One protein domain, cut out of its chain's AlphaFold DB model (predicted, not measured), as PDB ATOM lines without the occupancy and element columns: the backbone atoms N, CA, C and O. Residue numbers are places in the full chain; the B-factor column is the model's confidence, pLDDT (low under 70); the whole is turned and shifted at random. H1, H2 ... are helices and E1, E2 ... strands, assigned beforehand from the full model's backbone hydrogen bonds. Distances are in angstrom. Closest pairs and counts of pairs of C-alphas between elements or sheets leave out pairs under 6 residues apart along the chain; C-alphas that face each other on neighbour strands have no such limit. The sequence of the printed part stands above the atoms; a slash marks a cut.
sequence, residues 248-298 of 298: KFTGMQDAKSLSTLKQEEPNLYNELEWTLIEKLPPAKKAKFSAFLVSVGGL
ATOM      1  N   LYS A 248      19.593  16.407  25.415       92.94
ATOM      2  CA  LYS A 248      19.118  16.009  24.090       92.94
ATOM      3  C   LYS A 248      18.809  17.270  23.289       92.94
ATOM      4  O   LYS A 248      18.077  18.137  23.762       92.94
ATOM      5  N   PHE A 249      19.390  17.372  22.098       94.50
ATOM      6  CA  PHE A 249      19.188  18.486  21.175       94.50
ATOM      7  C   PHE A 249      18.412  17.975  19.964       94.50
ATOM      8  O   PHE A 249      18.984  17.360  19.067       94.50
ATOM      9  N   THR A 250      17.107  18.219  19.939       95.00
ATOM     10  CA  THR A 250      16.239  17.766  18.852       95.00
ATOM     11  C   THR A 250      16.095  18.870  17.810       95.00
ATOM     12  O   THR A 250      15.489  19.909  18.068       95.00
ATOM     13  N   GLY A 251      16.671  18.652  16.628       94.75
ATOM     14  CA  GLY A 251      16.483  19.513  15.458       94.75
ATOM     15  C   GLY A 251      15.230  19.152  14.653       94.75
ATOM     16  O   GLY A 251      14.524  18.195  14.969       94.75
ATOM     17  N   MET A 252      14.976  19.901  13.574       94.94
ATOM     18  CA  MET A 252      13.887  19.609  12.631       94.94
ATOM     19  C   MET A 252      13.959  18.155  12.144       94.94
ATOM     20  O   MET A 252      15.022  17.693  11.732       94.94
ATOM     21  N   GLN A 253      12.821  17.466  12.168       94.69
ATOM     22  CA  GLN A 253      12.681  16.084  11.712       94.69
ATOM     23  C   GLN A 253      11.900  16.019  10.396       94.69
ATOM     24  O   GLN A 253      11.122  16.919  10.075       94.69
ATOM     25  N   ASP A 254      12.080  14.934   9.639       94.50
ATOM     26  CA  ASP A 254      11.191  14.620   8.519       94.50
ATOM     27  C   ASP A 254       9.748  14.434   9.025       94.50
ATOM     28  O   ASP A 254       9.506  13.690   9.977       94.50
ATOM     29  N   ALA A 255       8.784  15.100   8.385       92.88
ATOM     30  CA  ALA A 255       7.406  15.175   8.875       92.88
ATOM     31  C   ALA A 255       6.721  13.803   8.950       92.88
ATOM     32  O   ALA A 255       5.981  13.525   9.897       92.88
ATOM     33  N   LYS A 256       6.977  12.928   7.968       93.38
ATOM     34  CA  LYS A 256       6.431  11.568   7.962       93.38
ATOM     35  C   LYS A 256       7.047  10.742   9.090       93.38
ATOM     36  O   LYS A 256       6.314  10.126   9.856       93.38
ATOM     37  N   SER A 257       8.371  10.783   9.223       91.94
ATOM     38  CA  SER A 257       9.111  10.065  10.266       91.94
ATOM     39  C   SER A 257       8.699  10.506  11.674       91.94
ATOM     40  O   SER A 257       8.497   9.659  12.541       91.94
ATOM     41  N   LEU A 258       8.503  11.811  11.887       94.44
ATOM     42  CA  LEU A 258       8.025  12.371  13.154       94.44
ATOM     43  C   LEU A 258       6.586  11.937  13.465       94.44
ATOM     44  O   LEU A 258       6.291  11.551  14.593       94.44
ATOM     45  N   SER A 259       5.706  11.949  12.458       94.06
ATOM     46  CA  SER A 259       4.309  11.521  12.612       94.06
ATOM     47  C   SER A 259       4.213  10.040  12.981       94.06
ATOM     48  O   SER A 259       3.434   9.674  13.857       94.06
ATOM     49  N   THR A 260       5.027   9.190  12.349       94.81
ATOM     50  CA  THR A 260       5.141   7.771  12.703       94.81
ATOM     51  C   THR A 260       5.680   7.594  14.123       94.81
ATOM     52  O   THR A 260       5.074   6.862  14.897       94.81
ATOM     53  N   LEU A 261       6.743   8.311  14.509       94.50
ATOM     54  CA  LEU A 261       7.281   8.245  15.873       94.50
ATOM     55  C   LEU A 261       6.234   8.643  16.924       94.50
ATOM     56  O   LEU A 261       6.124   7.984  17.947       94.50
ATOM     57  N   LYS A 262       5.438   9.685  16.666       95.44
ATOM     58  CA  LYS A 262       4.369  10.128  17.573       95.44
ATOM     59  C   LYS A 262       3.258   9.085  17.735       95.44
ATOM     60  O   LYS A 262       2.630   9.029  18.784       95.44
ATOM     61  N   GLN A 263       3.006   8.265  16.714       95.44
ATOM     62  CA  GLN A 263       2.059   7.146  16.803       95.44
ATOM     63  C   GLN A 263       2.652   5.954  17.566       95.44
ATOM     64  O   GLN A 263       1.946   5.332  18.354       95.44
ATOM     65  N   GLU A 264       3.929   5.645  17.329       95.12
ATOM     66  CA  GLU A 264       4.650   4.532  17.964       95.12
ATOM     67  C   GLU A 264       4.945   4.808  19.451       95.12
ATOM     68  O   GLU A 264       4.786   3.928  20.293       95.12
ATOM     69  N   GLU A 265       5.342   6.039  19.786       94.88
ATOM     70  CA  GLU A 265       5.769   6.467  21.120       94.88
ATOM     71  C   GLU A 265       5.126   7.817  21.511       94.88
ATOM     72  O   GLU A 265       5.822   8.822  21.678       94.88
ATOM     73  N   PRO A 266       3.792   7.884  21.688       94.25
ATOM     74  CA  PRO A 266       3.082   9.148  21.917       94.25
ATOM     75  C   PRO A 266       3.542   9.894  23.175       94.25
ATOM     76  O   PRO A 266       3.506  11.123  23.211       94.25
ATOM     77  N   ASN A 267       4.017   9.154  24.179       93.62
ATOM     78  CA  ASN A 267       4.460   9.685  25.467       93.62
ATOM     79  C   ASN A 267       5.948  10.079  25.491       93.62
ATOM     80  O   ASN A 267       6.440  10.469  26.544       93.62
ATOM     81  N   LEU A 268       6.671   9.961  24.367       92.19
ATOM     82  CA  LEU A 268       8.089  10.335  24.299       92.19
ATOM     83  C   LEU A 268       8.311  11.829  24.573       92.19
ATOM     84  O   LEU A 268       9.330  12.206  25.147       92.19
ATOM     85  N   TYR A 269       7.352  12.657  24.163       93.56
ATOM     86  CA  TYR A 269       7.325  14.096  24.387       93.56
ATOM     87  C   TYR A 269       5.943  14.514  24.884       93.56
ATOM     88  O   TYR A 269       4.935  13.874  24.575       93.56
ATOM     89  N   ASN A 270       5.877  15.619  25.621       94.25
ATOM     90  CA  ASN A 270       4.594  16.236  25.951       94.25
ATOM     91  C   ASN A 270       4.004  16.999  24.744       94.25
ATOM     92  O   ASN A 270       4.654  17.197  23.716       94.25
ATOM     93  N   GLU A 271       2.750  17.443  24.855       94.56
ATOM     94  CA  GLU A 271       2.030  18.115  23.762       94.56
ATOM     95  C   GLU A 271       2.745  19.377  23.240       94.56
ATOM     96  O   GLU A 271       2.795  19.617  22.027       94.56
ATOM     97  N   LEU A 272       3.341  20.165  24.141       94.38
ATOM     98  CA  LEU A 272       4.074  21.375  23.781       94.38
ATOM     99  C   LEU A 272       5.360  21.030  23.026       94.38
ATOM    100  O   LEU A 272       5.642  21.634  21.995       94.38
ATOM    101  N   GLU A 273       6.122  20.051  23.509       95.06
ATOM    102  CA  GLU A 273       7.348  19.578  22.865       95.06
ATOM    103  C   GLU A 273       7.074  19.023  21.465       95.06
ATOM    104  O   GLU A 273       7.746  19.427  20.515       95.06
ATOM    105  N   TRP A 274       6.037  18.190  21.303       95.88
ATOM    106  CA  TRP A 274       5.597  17.727  19.984       95.88
ATOM    107  C   TRP A 274       5.297  18.900  19.049       95.88
ATOM    108  O   TRP A 274       5.825  18.965  17.939       95.88
ATOM    109  N   THR A 275       4.507  19.865  19.525       94.81
ATOM    110  CA  THR A 275       4.140  21.061  18.753       94.81
ATOM    111  C   THR A 275       5.364  21.903  18.375       94.81
ATOM    112  O   THR A 275       5.407  22.483  17.288       94.81
ATOM    113  N   LEU A 276       6.360  22.002  19.261       94.81
ATOM    114  CA  LEU A 276       7.595  22.738  19.003       94.81
ATOM    115  C   LEU A 276       8.436  22.053  17.924       94.81
ATOM    116  O   LEU A 276       8.847  22.725  16.979       94.81
ATOM    117  N   ILE A 277       8.654  20.737  18.031       95.31
ATOM    118  CA  ILE A 277       9.444  19.970  17.056       95.31
ATOM    119  C   ILE A 277       8.798  20.044  15.666       95.31
ATOM    120  O   ILE A 277       9.494  20.309  14.684       95.31
ATOM    121  N   GLU A 278       7.471  19.894  15.580       94.81
ATOM    122  CA  GLU A 278       6.695  19.992  14.330       94.81
ATOM    123  C   GLU A 278       6.826  21.367  13.642       94.81
ATOM    124  O   GLU A 278       6.673  21.475  12.424       94.81
ATOM    125  N   LYS A 279       7.128  22.428  14.405       94.75
ATOM    126  CA  LYS A 279       7.255  23.808  13.906       94.75
ATOM    127  C   LYS A 279       8.695  24.251  13.646       94.75
ATOM    128  O   LYS A 279       8.888  25.374  13.171       94.75
ATOM    129  N   LEU A 280       9.700  23.421  13.938       95.12
ATOM    130  CA  LEU A 280      11.097  23.771  13.677       95.12
ATOM    131  C   LEU A 280      11.301  24.024  12.172       95.12
ATOM    132  O   LEU A 280      11.040  23.140  11.355       95.12
ATOM    133  N   PRO A 281      11.756  25.224  11.766       92.81
ATOM    134  CA  PRO A 281      11.867  25.552  10.354       92.81
ATOM    135  C   PRO A 281      13.144  24.957   9.736       92.81
ATOM    136  O   PRO A 281      14.169  24.839  10.414       92.81
ATOM    137  N   PRO A 282      13.161  24.690   8.416       91.81
ATOM    138  CA  PRO A 282      14.394  24.336   7.723       91.81
ATOM    139  C   PRO A 282      15.434  25.452   7.862       91.81
ATOM    140  O   PRO A 282      15.176  26.593   7.466       91.81
ATOM    141  N   ALA A 283      16.637  25.124   8.342       90.50
ATOM    142  CA  ALA A 283      17.677  26.118   8.634       90.50
ATOM    143  C   ALA A 283      18.023  27.014   7.427       90.50
ATOM    144  O   ALA A 283      18.203  28.224   7.563       90.50
ATOM    145  N   LYS A 284      18.019  26.457   6.204       90.25
ATOM    146  CA  LYS A 284      18.251  27.221   4.958       90.25
ATOM    147  C   LYS A 284      17.219  28.334   4.725       90.25
ATOM    148  O   LYS A 284      17.571  29.380   4.168       90.25
ATOM    149  N   LYS A 285      15.964  28.095   5.126       92.19
ATOM    150  CA  LYS A 285      14.842  29.038   5.007       92.19
ATOM    151  C   LYS A 285      14.851  30.039   6.159       92.19
ATOM    152  O   LYS A 285      14.704  31.228   5.916       92.19
ATOM    153  N   ALA A 286      15.071  29.555   7.380       91.75
ATOM    154  CA  ALA A 286      15.080  30.372   8.591       91.75
ATOM    155  C   ALA A 286      16.316  31.276   8.721       91.75
ATOM    156  O   ALA A 286      16.247  32.296   9.392       91.75
ATOM    157  N   LYS A 287      17.438  30.916   8.080       92.94
ATOM    158  CA  LYS A 287      18.766  31.540   8.259       92.94
ATOM    159  C   LYS A 287      19.362  31.364   9.663       92.94
ATOM    160  O   LYS A 287      20.406  31.937   9.951       92.94
ATOM    161  N   PHE A 288      18.752  30.524  10.494       91.25
ATOM    162  CA  PHE A 288      19.265  30.068  11.781       91.25
ATOM    163  C   PHE A 288      18.940  28.584  11.972       91.25
ATOM    164  O   PHE A 288      18.008  28.062  11.355       91.25
ATOM    165  N   SER A 289      19.701  27.910  12.832       90.56
ATOM    166  CA  SER A 289      19.368  26.566  13.312       90.56
ATOM    167  C   SER A 289      18.566  26.681  14.603       90.56
ATOM    168  O   SER A 289      18.907  27.487  15.468       90.56
ATOM    169  N   ALA A 290      17.509  25.884  14.733       93.00
ATOM    170  CA  ALA A 290      16.671  25.826  15.925       93.00
ATOM    171  C   ALA A 290      16.605  24.394  16.452       93.00
ATOM    172  O   ALA A 290      16.571  23.442  15.668       93.00
ATOM    173  N   PHE A 291      16.582  24.269  17.775       94.56
ATOM    174  CA  PHE A 291      16.582  22.993  18.476       94.56
ATOM    175  C   PHE A 291      15.638  23.072  19.674       94.56
ATOM    176  O   PHE A 291      15.611  24.087  20.371       94.56
ATOM    177  N   LEU A 292      14.916  21.987  19.940       95.31
ATOM    178  CA  LEU A 292      14.379  21.721  21.268       95.31
ATOM    179  C   LEU A 292      15.517  21.163  22.131       95.31
ATOM    180  O   LEU A 292      16.213  20.241  21.710       95.31
ATOM    181  N   VAL A 293      15.709  21.725  23.325       94.50
ATOM    182  CA  VAL A 293      16.704  21.243  24.290       94.50
ATOM    183  C   VAL A 293      15.981  20.614  25.469       94.50
ATOM    184  O   VAL A 293      15.319  21.319  26.228       94.50
ATOM    185  N   SER A 294      16.145  19.306  25.639       91.12
ATOM    186  CA  SER A 294      15.646  18.574  26.805       91.12
ATOM    187  C   SER A 294      16.811  18.292  27.754       91.12
ATOM    188  O   SER A 294      17.859  17.794  27.329       91.12
ATOM    189  N   VAL A 295      16.642  18.638  29.033       89.56
ATOM    190  CA  VAL A 295      17.665  18.487  30.080       89.56
ATOM    191  C   VAL A 295      17.097  17.657  31.227       89.56
ATOM    192  O   VAL A 295      16.084  18.033  31.807       89.56
ATOM    193  N   GLY A 296      17.783  16.570  31.582       70.44
ATOM    194  CA  GLY A 296      17.331  15.616  32.600       70.44
ATOM    195  C   GLY A 296      16.462  14.493  32.022       70.44
ATOM    196  O   GLY A 296      15.776  14.674  31.020       70.44
ATOM    197  N   GLY A 297      16.551  13.306  32.630       52.25
ATOM    198  CA  GLY A 297      15.599  12.221  32.386       52.25
ATOM    199  C   GLY A 297      14.319  12.492  33.171       52.25
ATOM    200  O   GLY A 297      14.409  12.898  34.332       52.25
ATOM    201  N   LEU A 298      13.165  12.322  32.528       35.97
ATOM    202  CA  LEU A 298      11.904  12.102  33.237       35.97
ATOM    203  C   LEU A 298      11.933  10.723  33.901       35.97
ATOM    204  O   LEU A 298      12.487   9.794  33.268       35.97
TER     205      LEU A 298
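This is residues 248 to 298 of the 298 residues of the protein "TraC" of Klebsiella pneumoniae subsp. ozaenae (UniProt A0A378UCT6). A short two-stranded ribbon, E1 beside E2, and the longest helix, H1, lie on two sides of a small arrangement with H2 between them; contacts between these parts are few. H2 is nearest to the mean of the C-alphas, H1 runs the opposite way to it at a shallow tilt, and the little helix H3 lies off at one end, farthest from that mean. The printed part has 51 residues, with three named helices and two named strands in the order E1, H1, H2, H3, E2; the sheet's order is E1 - E2, antiparallel, and the class is mixed, helices and strands. The whole is only just compact, close to loose, with a radius of gyration of the C-alphas of 11.3 A, and spans 31 by 26 by 15 A.

E1, residues 248 to 250, is the antiparallel neighbour of E2, residues 292 to 295, with 168 degrees between their directions. N 248 and O 294 are 2.9 A apart and N 250 and O 292 are 2.8 A apart, both within hydrogen-bond range. H1, residues 255 to 264, and H2, residues 271 to 278, are close but not clearly touching; their closest C-alphas, those of Ala 255 and Glu 278, are 7.3 A apart. Their lines stand at a shallow tilt of 29 degrees, opposite ways. The closest C-alphas of H2 and E2 are those of Ile 277 and Leu 292, 6.7 A apart. Those of H2 and E1 are Thr 250 and Ile 277, at 7.4 A. H3, residues 283 to 286, is apart from E1, H1 and H2, and H1 is also apart from E2. In H1 and H2 every O i to N i+4 pair is within hydrogen-bond range; H3 is too short for such a pair, and its one O i to N i+3 pair is within range.

E1 begins at C-alpha 248, (19.118, 16.009, 24.090), and covers 6.2 A. H1 is 14.3 A long from C-alpha 255, (7.406, 15.175, 8.875), to C-alpha 264. H2 is 10.7 A long and H3 5.0 A. E2 is 9.9 A long and ends at C-alpha 295, (17.665, 18.487, 30.080).

The C-alphas of Lys 285 and Leu 298 are the two farthest apart, at 33.1 A. The printed part has no cut, and it ends at residue 298, the chain's last residue. The links E1 to H1, H2 to H3 and H3 to E2 are tight, the link H1 to H2 is short, and no link is long. The mean pLDDT of the printed part is 91.3, with residues 297 to 298 under 70.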